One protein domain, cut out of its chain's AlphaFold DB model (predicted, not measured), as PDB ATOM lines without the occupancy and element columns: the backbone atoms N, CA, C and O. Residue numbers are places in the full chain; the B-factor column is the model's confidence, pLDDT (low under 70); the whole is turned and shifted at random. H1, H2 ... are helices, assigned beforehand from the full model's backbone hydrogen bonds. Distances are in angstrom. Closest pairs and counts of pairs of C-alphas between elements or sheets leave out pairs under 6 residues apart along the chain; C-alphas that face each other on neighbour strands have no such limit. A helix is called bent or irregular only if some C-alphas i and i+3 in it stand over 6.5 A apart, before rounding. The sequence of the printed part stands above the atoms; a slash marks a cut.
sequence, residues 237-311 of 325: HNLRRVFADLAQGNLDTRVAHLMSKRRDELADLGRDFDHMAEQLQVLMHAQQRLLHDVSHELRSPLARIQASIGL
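This is residues 237 to 311 of the 325 residues of the protein "HAMP domain-containing protein" of Methylobacter sp (UniProt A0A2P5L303). One very long helix, H2, makes the length of this domain, with a short helix, H1, side by side with its first part and running the same way. A long link folds back between them along that same part, and the rest of H2, residues 285 to 311, sticks out as a bare arm. The printed part has 75 residues, with two named helices in the order H1, H2 and no named strand; the class is all helix. The whole is extended, with a radius of gyration of the C-alphas of 21.2 A and spans of 71 by 17 by 13 A.

The printed part begins with H1, residues 237 to 247, which is 15.3 A from first to last C-alpha. C-alpha 237 stands at (-18.723, 46.966, -47.525). Residues 248 to 264 belong to no named element. H2 covers residues 265 to 311 and is 69.5 A from first to last C-alpha; C-alpha 265 stands at (-22.732, 62.024, -47.153), and C-alpha 311 stands at (-46.466, 28.795, 9.076). Neither helix is bent.

H1 and H2 are close but not clearly touching, with 2 pairs of C-alphas within 8 A. Their closest C-alphas are those of Leu 246 and Ala 277, 7.5 A apart. They run the same way at a shallow tilt of 11 degrees. In H1 every O i to N i+4 pair is within hydrogen-bond range; in H2 41 of 43 are.

The two C-alphas farthest apart, those of Arg 263 and Leu 311, are 72.0 A from each other. Without residues 285 to 311, which stand free, the body has 48 residues and spans 31 by 19 by 13 A. The link from H1 to H2, 17 residues, is long. The printed part has no cut. The mean pLDDT of the printed part is 87.7, and no printed residue is under 70.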
ATOM      1  N   HIS A 237     -19.054  48.265 -48.104       87.94
ATOM      2  CA  HIS A 237     -18.723  46.966 -47.525       87.94
ATOM      3  C   HIS A 237     -18.362  47.064 -46.041       87.94
ATOM      4  O   HIS A 237     -18.807  46.238 -45.247       87.94
ATOM      5  N   ASN A 238     -17.607  48.095 -45.651       87.31
ATOM      6  CA  ASN A 238     -17.303  48.356 -44.244       87.31
ATOM      7  C   ASN A 238     -18.574  48.638 -43.442       87.31
ATOM      8  O   ASN A 238     -18.775  48.042 -42.389       87.31
ATOM      9  N   LEU A 239     -19.454  49.492 -43.969       89.12
ATOM     10  CA  LEU A 239     -20.723  49.815 -43.331       89.12
ATOM     11  C   LEU A 239     -21.580  48.553 -43.163       89.12
ATOM     12  O   LEU A 239     -22.023  48.252 -42.061       89.12
ATOM     13  N   ARG A 240     -21.717  47.747 -44.223       90.50
ATOM     14  CA  ARG A 240     -22.430  46.462 -44.189       90.50
ATOM     15  C   ARG A 240     -21.894  45.524 -43.105       90.50
ATOM     16  O   ARG A 240     -22.693  44.867 -42.446       90.50
ATOM     17  N   ARG A 241     -20.570  45.431 -42.937       89.62
ATOM     18  CA  ARG A 241     -19.965  44.611 -41.873       89.62
ATOM     19  C   ARG A 241     -20.374  45.105 -40.491       89.62
ATOM     20  O   ARG A 241     -20.893  44.318 -39.716       89.62
ATOM     21  N   VAL A 242     -20.243  46.404 -40.233       90.25
ATOM     22  CA  VAL A 242     -20.588  46.970 -38.922       90.25
ATOM     23  C   VAL A 242     -22.088  46.848 -38.621       90.25
ATOM     24  O   VAL A 242     -22.461  46.534 -37.496       90.25
ATOM     25  N   PHE A 243     -22.961  46.999 -39.622       90.38
ATOM     26  CA  PHE A 243     -24.391  46.698 -39.471       90.38
ATOM     27  C   PHE A 243     -24.643  45.231 -39.103       90.38
ATOM     28  O   PHE A 243     -25.497  44.950 -38.264       90.38
ATOM     29  N   ALA A 244     -23.921  44.293 -39.721       90.94
ATOM     30  CA  ALA A 244     -24.041  42.874 -39.400       90.94
ATOM     31  C   ALA A 244     -23.551  42.559 -37.977       90.94
ATOM     32  O   ALA A 244     -24.136  41.703 -37.314       90.94
ATOM     33  N   ASP A 245     -22.524  43.261 -37.494       89.81
ATOM     34  CA  ASP A 245     -22.029  43.135 -36.118       89.81
ATOM     35  C   ASP A 245     -23.038  43.715 -35.110       89.81
ATOM     36  O   ASP A 245     -23.352  43.078 -34.103       89.81
ATOM     37  N   LEU A 246     -23.633  44.874 -35.420       90.62
ATOM     38  CA  LEU A 246     -24.691  45.485 -34.611       90.62
ATOM     39  C   LEU A 246     -25.918  44.570 -34.499       90.62
ATOM     40  O   LEU A 246     -26.470  44.399 -33.415       90.62
ATOM     41  N   ALA A 247     -26.321  43.939 -35.607       89.19
ATOM     42  CA  ALA A 247     -27.444  43.000 -35.646       89.19
ATOM     43  C   ALA A 247     -27.209  41.734 -34.799       89.19
ATOM     44  O   ALA A 247     -28.169  41.093 -34.382       89.19
ATOM     45  N   GLN A 248     -25.949  41.391 -34.517       91.75
ATOM     46  CA  GLN A 248     -25.575  40.305 -33.603       91.75
ATOM     47  C   GLN A 248     -25.539  40.749 -32.129       91.75
ATOM     48  O   GLN A 248     -25.215  39.948 -31.256       91.75
ATOM     49  N   GLY A 249     -25.875  42.011 -31.834       85.06
ATOM     50  CA  GLY A 249     -25.877  42.575 -30.484       85.06
ATOM     51  C   GLY A 249     -24.546  43.199 -30.059       85.06
ATOM     52  O   GLY A 249     -24.430  43.632 -28.913       85.06
ATOM     53  N   ASN A 250     -23.550  43.285 -30.951       87.88
ATOM     54  CA  ASN A 250     -22.288  43.963 -30.657       87.88
ATOM     55  C   ASN A 250     -22.427  45.483 -30.849       87.88
ATOM     56  O   ASN A 250     -22.069  46.045 -31.889       87.88
ATOM     57  N   LEU A 251     -22.965  46.139 -29.820       84.19
ATOM     58  CA  LEU A 251     -23.261  47.571 -29.821       84.19
ATOM     59  C   LEU A 251     -22.049  48.472 -29.585       84.19
ATOM     60  O   LEU A 251     -22.209  49.679 -29.685       84.19
ATOM     61  N   ASP A 252     -20.853  47.945 -29.311       82.00
ATOM     62  CA  ASP A 252     -19.649  48.764 -29.088       82.00
ATOM     63  C   ASP A 252     -18.940  49.149 -30.398       82.00
ATOM     64  O   ASP A 252     -18.043  49.996 -30.425       82.00
ATOM     65  N   THR A 253     -19.364  48.565 -31.518       82.19
ATOM     66  CA  THR A 253     -18.783  48.844 -32.834       82.19
ATOM     67  C   THR A 253     -19.194  50.240 -33.313       82.19
ATOM     68  O   THR A 253     -20.358  50.629 -33.205       82.19
ATOM     69  N   ARG A 254     -18.242  51.022 -33.836       82.94
ATOM     70  CA  ARG A 254     -18.470  52.392 -34.337       82.94
ATOM     71  C   ARG A 254     -17.967  52.552 -35.770       82.94
ATOM     72  O   ARG A 254     -16.888  52.068 -36.118       82.94
ATOM     73  N   VAL A 255     -18.724  53.268 -36.595       84.00
ATOM     74  CA  VAL A 255     -18.442  53.506 -38.019       84.00
ATOM     75  C   VAL A 255     -17.649  54.793 -38.234       84.00
ATOM     76  O   VAL A 255     -16.789  54.830 -39.122       84.00
ATOM     77  N   ALA A 256     -17.871  55.842 -37.433       74.56
ATOM     78  CA  ALA A 256     -17.272  57.156 -37.672       74.56
ATOM     79  C   ALA A 256     -15.734  57.126 -37.694       74.56
ATOM     80  O   ALA A 256     -15.116  57.851 -38.477       74.56
ATOM     81  N   HIS A 257     -15.095  56.244 -36.917       76.81
ATOM     82  CA  HIS A 257     -13.636  56.097 -36.932       76.81
ATOM     83  C   HIS A 257     -13.109  55.589 -38.288       76.81
ATOM     84  O   HIS A 257     -12.132  56.125 -38.815       76.81
ATOM     85  N   LEU A 258     -13.795  54.625 -38.914       78.88
ATOM     86  CA  LEU A 258     -13.443  54.104 -40.246       78.88
ATOM     87  C   LEU A 258     -13.639  55.152 -41.354       78.88
ATOM     88  O   LEU A 258     -13.063  55.034 -42.437       78.88
ATOM     89  N   MET A 259     -14.440  56.185 -41.081       80.81
ATOM     90  CA  MET A 259     -14.797  57.247 -42.020       80.81
ATOM     91  C   MET A 259     -14.203  58.617 -41.665       80.81
ATOM     92  O   MET A 259     -14.473  59.583 -42.371       80.81
ATOM     93  N   SER A 260     -13.345  58.718 -40.644       72.44
ATOM     94  CA  SER A 260     -12.824  59.985 -40.094       72.44
ATOM     95  C   SER A 260     -12.191  60.926 -41.136       72.44
ATOM     96  O   SER A 260     -12.310  62.149 -41.045       72.44
ATOM     97  N   LYS A 261     -11.540  60.372 -42.169       79.19
ATOM     98  CA  LYS A 261     -10.924  61.162 -43.253       79.19
ATOM     99  C   LYS A 261     -11.926  61.644 -44.308       79.19
ATOM    100  O   LYS A 261     -11.591  62.517 -45.110       79.19
ATOM    101  N   ARG A 262     -13.135  61.080 -44.347       81.50
ATOM    102  CA  ARG A 262     -14.172  61.437 -45.317       81.50
ATOM    103  C   ARG A 262     -14.988  62.621 -44.815       81.50
ATOM    104  O   ARG A 262     -15.221  62.808 -43.630       81.50
ATOM    105  N   ARG A 263     -15.403  63.455 -45.764       81.00
ATOM    106  CA  ARG A 263     -16.237  64.645 -45.534       81.00
ATOM    107  C   ARG A 263     -17.356  64.670 -46.569       81.00
ATOM    108  O   ARG A 263     -17.465  65.628 -47.338       81.00
ATOM    109  N   ASP A 264     -18.054  63.552 -46.685       84.50
ATOM    110  CA  ASP A 264     -19.134  63.304 -47.634       84.50
ATOM    111  C   ASP A 264     -20.343  62.674 -46.929       84.50
ATOM    112  O   ASP A 264     -20.263  62.321 -45.758       84.50
ATOM    113  N   GLU A 265     -21.450  62.538 -47.648       86.50
ATOM    114  CA  GLU A 265     -22.732  62.024 -47.153       86.50
ATOM    115  C   GLU A 265     -22.613  60.615 -46.557       86.50
ATOM    116  O   GLU A 265     -23.407  60.226 -45.710       86.50
ATOM    117  N   LEU A 266     -21.604  59.841 -46.966       86.94
ATOM    118  CA  LEU A 266     -21.337  58.527 -46.389       86.94
ATOM    119  C   LEU A 266     -20.731  58.637 -44.982       86.94
ATOM    120  O   LEU A 266     -21.034  57.814 -44.123       86.94
ATOM    121  N   ALA A 267     -19.908  59.658 -44.732       87.81
ATOM    122  CA  ALA A 267     -19.444  59.980 -43.384       87.81
ATOM    123  C   ALA A 267     -20.590  60.497 -42.501       87.81
ATOM    124  O   ALA A 267     -20.610  60.213 -41.306       87.81
ATOM    125  N   ASP A 268     -21.545  61.225 -43.082       87.94
ATOM    126  CA  ASP A 268     -22.757  61.665 -42.383       87.94
ATOM    127  C   ASP A 268     -23.604  60.444 -41.983       87.94
ATOM    128  O   ASP A 268     -23.887  60.264 -40.804       87.94
ATOM    129  N   LEU A 269     -23.836  59.517 -42.919       89.50
ATOM    130  CA  LEU A 269     -24.520  58.247 -42.658       89.50
ATOM    131  C   LEU A 269     -23.831  57.406 -41.569       89.50
ATOM    132  O   LEU A 269     -24.498  56.778 -40.750       89.50
ATOM    133  N   GLY A 270     -22.496  57.387 -41.543       90.19
ATOM    134  CA  GLY A 270     -21.740  56.704 -40.491       90.19
ATOM    135  C   GLY A 270     -21.951  57.316 -39.103       90.19
ATOM    136  O   GLY A 270     -22.004  56.582 -38.120       90.19
ATOM    137  N   ARG A 271     -22.114  58.641 -39.015       90.12
ATOM    138  CA  ARG A 271     -22.430  59.331 -37.753       90.12
ATOM    139  C   ARG A 271     -23.866  59.068 -37.308       90.12
ATOM    140  O   ARG A 271     -24.087  58.792 -36.134       90.12
ATOM    141  N   ASP A 272     -24.814  59.090 -38.241       90.62
ATOM    142  CA  ASP A 272     -26.215  58.760 -37.957       90.62
ATOM    143  C   ASP A 272     -26.351  57.317 -37.446       90.62
ATOM    144  O   ASP A 272     -27.084  57.052 -36.492       90.62
ATOM    145  N   PHE A 273     -25.588  56.385 -38.025       91.06
ATOM    146  CA  PHE A 273     -25.496  55.013 -37.532       91.06
ATOM    147  C   PHE A 273     -24.979  54.940 -36.089       91.06
ATOM    148  O   PHE A 273     -25.596  54.269 -35.261       91.06
ATOM    149  N   ASP A 274     -23.880  55.630 -35.774       91.44
ATOM    150  CA  ASP A 274     -23.298  55.611 -34.428       91.44
ATOM    151  C   ASP A 274     -24.281  56.159 -33.379       91.44
ATOM    152  O   ASP A 274     -24.398  55.593 -32.292       91.44
ATOM    153  N   HIS A 275     -25.054  57.194 -33.725       92.19
ATOM    154  CA  HIS A 275     -26.120  57.712 -32.864       92.19
ATOM    155  C   HIS A 275     -27.248  56.698 -32.632       92.19
ATOM    156  O   HIS A 275     -27.714  56.549 -31.502       92.19
ATOM    157  N   MET A 276     -27.683  55.969 -33.666       92.31
ATOM    158  CA  MET A 276     -28.680  54.905 -33.492       92.31
ATOM    159  C   MET A 276     -28.153  53.770 -32.602       92.31
ATOM    160  O   MET A 276     -28.879  53.281 -31.737       92.31
ATOM    161  N   ALA A 277     -26.894  53.361 -32.788       92.31
ATOM    162  CA  ALA A 277     -26.261  52.325 -31.973       92.31
ATOM    163  C   ALA A 277     -26.188  52.731 -30.490       92.31
ATOM    164  O   ALA A 277     -26.517  51.932 -29.613       92.31
ATOM    165  N   GLU A 278     -25.836  53.987 -30.210       93.56
ATOM    166  CA  GLU A 278     -25.823  54.550 -28.856       93.56
ATOM    167  C   GLU A 278     -27.219  54.531 -28.211       93.56
ATOM    168  O   GLU A 278     -27.375  54.094 -27.069       93.56
ATOM    169  N   GLN A 279     -28.258  54.932 -28.948       93.50
ATOM    170  CA  GLN A 279     -29.637  54.895 -28.451       93.50
ATOM    171  C   GLN A 279     -30.106  53.470 -28.129       93.50
ATOM    172  O   GLN A 279     -30.728  53.247 -27.087       93.50
ATOM    173  N   LEU A 280     -29.778  52.497 -28.985       92.88
ATOM    174  CA  LEU A 280     -30.071  51.085 -28.728       92.88
ATOM    175  C   LEU A 280     -29.352  50.580 -27.471       92.88
ATOM    176  O   LEU A 280     -29.964  49.886 -26.660       92.88
ATOM    177  N   GLN A 281     -28.094  50.972 -27.267       92.75
ATOM    178  CA  GLN A 281     -27.310  50.597 -26.086       92.75
ATOM    179  C   GLN A 281     -27.935  51.141 -24.798       92.75
ATOM    180  O   GLN A 281     -28.115  50.401 -23.828       92.75
ATOM    181  N   VAL A 282     -28.349  52.411 -24.799       94.31
ATOM    182  CA  VAL A 282     -29.055  53.028 -23.667       94.31
ATOM    183  C   VAL A 282     -30.368  52.301 -23.366       94.31
ATOM    184  O   VAL A 282     -30.649  52.001 -22.201       94.31
ATOM    185  N   LEU A 283     -31.154  51.974 -24.397       94.44
ATOM    186  CA  LEU A 283     -32.438  51.290 -24.240       94.44
ATOM    187  C   LEU A 283     -32.270  49.867 -23.688       94.44
ATOM    188  O   LEU A 283     -32.974  49.484 -22.753       94.44
ATOM    189  N   MET A 284     -31.299  49.108 -24.201       92.06
ATOM    190  CA  MET A 284     -30.999  47.758 -23.714       92.06
ATOM    191  C   MET A 284     -30.523  47.769 -22.257       92.06
ATOM    192  O   MET A 284     -30.987  46.959 -21.454       92.06
ATOM    193  N   HIS A 285     -29.671  48.722 -21.867       92.88
ATOM    194  CA  HIS A 285     -29.251  48.866 -20.470       92.88
ATOM    195  C   HIS A 285     -30.395  49.272 -19.534       92.88
ATOM    196  O   HIS A 285     -30.442  48.834 -18.384       92.88
ATOM    197  N   ALA A 286     -31.325  50.112 -19.994       93.75
ATOM    198  CA  ALA A 286     -32.523  50.444 -19.226       93.75
ATOM    199  C   ALA A 286     -33.414  49.209 -19.018       93.75
ATOM    200  O   ALA A 286     -33.823  48.940 -17.889       93.75
ATOM    201  N   GLN A 287     -33.640  48.417 -20.070       94.56
ATOM    202  CA  GLN A 287     -34.409  47.173 -19.994       94.56
ATOM    203  C   GLN A 287     -33.775  46.161 -19.029       94.56
ATOM    204  O   GLN A 287     -34.475  45.583 -18.202       94.56
ATOM    205  N   GLN A 288     -32.457  45.959 -19.103       92.06
ATOM    206  CA  GLN A 288     -31.736  45.034 -18.221       92.06
ATOM    207  C   GLN A 288     -31.838  45.434 -16.746       92.06
ATOM    208  O   GLN A 288     -32.116  44.579 -15.907       92.06
ATOM    209  N   ARG A 289     -31.653  46.724 -16.432       93.06
ATOM    210  CA  ARG A 289     -31.806  47.241 -15.062       93.06
ATOM    211  C   ARG A 289     -33.224  47.049 -14.550       93.06
ATOM    212  O   ARG A 289     -33.400  46.489 -13.480       93.06
ATOM    213  N   LEU A 290     -34.225  47.398 -15.355       94.62
ATOM    214  CA  LEU A 290     -35.620  47.229 -14.963       94.62
ATOM    215  C   LEU A 290     -35.957  45.759 -14.679       94.62
ATOM    216  O   LEU A 290     -36.569  45.463 -13.661       94.62
ATOM    217  N   LEU A 291     -35.524  44.818 -15.525       93.50
ATOM    218  CA  LEU A 291     -35.755  43.389 -15.279       93.50
ATOM    219  C   LEU A 291     -35.030  42.881 -14.027       93.50
ATOM    220  O   LEU A 291     -35.565  42.030 -13.312       93.50
ATOM    221  N   HIS A 292     -33.829  43.391 -13.757       92.19
ATOM    222  CA  HIS A 292     -33.083  43.076 -12.545       92.19
ATOM    223  C   HIS A 292     -33.816  43.578 -11.297       92.19
ATOM    224  O   HIS A 292     -34.097  42.788 -10.395       92.19
ATOM    225  N   ASP A 293     -34.203  44.852 -11.290       89.56
ATOM    226  CA  ASP A 293     -34.894  45.496 -10.175       89.56
ATOM    227  C   ASP A 293     -36.247  44.824  -9.911       89.56
ATOM    228  O   ASP A 293     -36.544  44.441  -8.781       89.56
ATOM    229  N   VAL A 294     -37.030  44.549 -10.961       90.31
ATOM    230  CA  VAL A 294     -38.298  43.809 -10.851       90.31
ATOM    231  C   VAL A 294     -38.076  42.405 -10.279       90.31
ATOM    232  O   VAL A 294     -38.843  41.961  -9.426       90.31
ATOM    233  N   SER A 295     -37.020  41.701 -10.694       89.62
ATOM    234  CA  SER A 295     -36.703  40.371 -10.154       89.62
ATOM    235  C   SER A 295     -36.359  40.421  -8.663       89.62
ATOM    236  O   SER A 295     -36.723  39.512  -7.912       89.62
ATOM    237  N   HIS A 296     -35.679  41.481  -8.223       87.56
ATOM    238  CA  HIS A 296     -35.364  41.703  -6.815       87.56
ATOM    239  C   HIS A 296     -36.608  42.045  -5.991       87.56
ATOM    240  O   HIS A 296     -36.832  41.425  -4.947       87.56
ATOM    241  N   GLU A 297     -37.452  42.944  -6.494       90.38
ATOM    242  CA  GLU A 297     -38.688  43.360  -5.828       90.38
ATOM    243  C   GLU A 297     -39.729  42.242  -5.763       90.38
ATOM    244  O   GLU A 297     -40.448  42.158  -4.777       90.38
ATOM    245  N   LEU A 298     -39.794  41.334  -6.747       89.56
ATOM    246  CA  LEU A 298     -40.722  40.193  -6.730       89.56
ATOM    247  C   LEU A 298     -40.245  39.028  -5.855       89.56
ATOM    248  O   LEU A 298     -41.067  38.298  -5.301       89.56
ATOM    249  N   ARG A 299     -38.931  38.841  -5.679       83.56
ATOM    250  CA  ARG A 299     -38.393  37.747  -4.850       83.56
ATOM    251  C   ARG A 299     -38.787  37.898  -3.374       83.56
ATOM    252  O   ARG A 299     -39.103  36.905  -2.722       83.56
ATOM    253  N   SER A 300     -38.795  39.125  -2.857       88.31
ATOM    254  CA  SER A 300     -39.152  39.445  -1.465       88.31
ATOM    255  C   SER A 300     -40.606  39.090  -1.079       88.31
ATOM    256  O   SER A 300     -40.793  38.350  -0.107       88.31
ATOM    257  N   PRO A 301     -41.656  39.528  -1.805       81.19
ATOM    258  CA  PRO A 301     -43.041  39.174  -1.501       81.19
ATOM    259  C   PRO A 301     -43.308  37.685  -1.711       81.19
ATOM    260  O   PRO A 301     -44.041  37.092  -0.927       81.19
ATOM    261  N   LEU A 302     -42.677  37.055  -2.703       83.25
ATOM    262  CA  LEU A 302     -42.866  35.631  -2.978       83.25
ATOM    263  C   LEU A 302     -42.299  34.764  -1.840       83.25
ATOM    264  O   LEU A 302     -42.980  33.857  -1.367       83.25
ATOM    265  N   ALA A 303     -41.122  35.115  -1.308       86.00
ATOM    266  CA  ALA A 303     -40.580  34.493  -0.098       86.00
ATOM    267  C   ALA A 303     -41.490  34.711   1.123       86.00
ATOM    268  O   ALA A 303     -41.665  33.812   1.945       86.00
ATOM    269  N   ARG A 304     -42.115  35.889   1.229       85.56
ATOM    270  CA  ARG A 304     -43.032  36.223   2.326       85.56
ATOM    271  C   ARG A 304     -44.323  35.399   2.274       85.56
ATOM    272  O   ARG A 304     -44.740  34.883   3.305       85.56
ATOM    273  N   ILE A 305     -44.903  35.218   1.086       86.25
ATOM    274  CA  ILE A 305     -46.078  34.356   0.864       86.25
ATOM    275  C   ILE A 305     -45.733  32.887   1.146       86.25
ATOM    276  O   ILE A 305     -46.497  32.175   1.795       86.25
ATOM    277  N   GLN A 306     -44.562  32.421   0.708       85.69
ATOM    278  CA  GLN A 306     -44.104  31.063   1.014       85.69
ATOM    279  C   GLN A 306     -43.918  30.848   2.524       85.69
ATOM    280  O   GLN A 306     -44.334  29.814   3.045       85.69
ATOM    281  N   ALA A 307     -43.370  31.831   3.244       85.69
ATOM    282  CA  ALA A 307     -43.239  31.775   4.697       85.69
ATOM    283  C   ALA A 307     -44.604  31.748   5.407       85.69
ATOM    284  O   ALA A 307     -44.793  30.950   6.323       85.69
ATOM    285  N   SER A 308     -45.577  32.558   4.968       83.88
ATOM    286  CA  SER A 308     -46.926  32.536   5.550       83.88
ATOM    287  C   SER A 308     -47.646  31.207   5.303       83.88
ATOM    288  O   SER A 308     -48.310  30.704   6.203       83.88
ATOM    289  N   ILE A 309     -47.466  30.596   4.125       85.19
ATOM    290  CA  ILE A 309     -48.005  29.259   3.825       85.19
ATOM    291  C   ILE A 309     -47.339  28.192   4.708       85.19
ATOM    292  O   ILE A 309     -48.035  27.351   5.273       85.19
ATOM    293  N   GLY A 310     -46.013  28.237   4.873       82.69
ATOM    294  CA  GLY A 310     -45.286  27.298   5.735       82.69
ATOM    295  C   GLY A 310     -45.720  27.373   7.204       82.69
ATOM    296  O   GLY A 310     -45.918  26.343   7.846       82.69
ATOM    297  N   LEU A 311     -45.945  28.585   7.721       82.38
ATOM    298  CA  LEU A 311     -46.466  28.795   9.076       82.38
ATOM    299  C   LEU A 311     -47.909  28.295   9.228       82.38
ATOM    300  O   LEU A 311     -48.220  27.643  10.224       82.38
TER     301      LEU A 311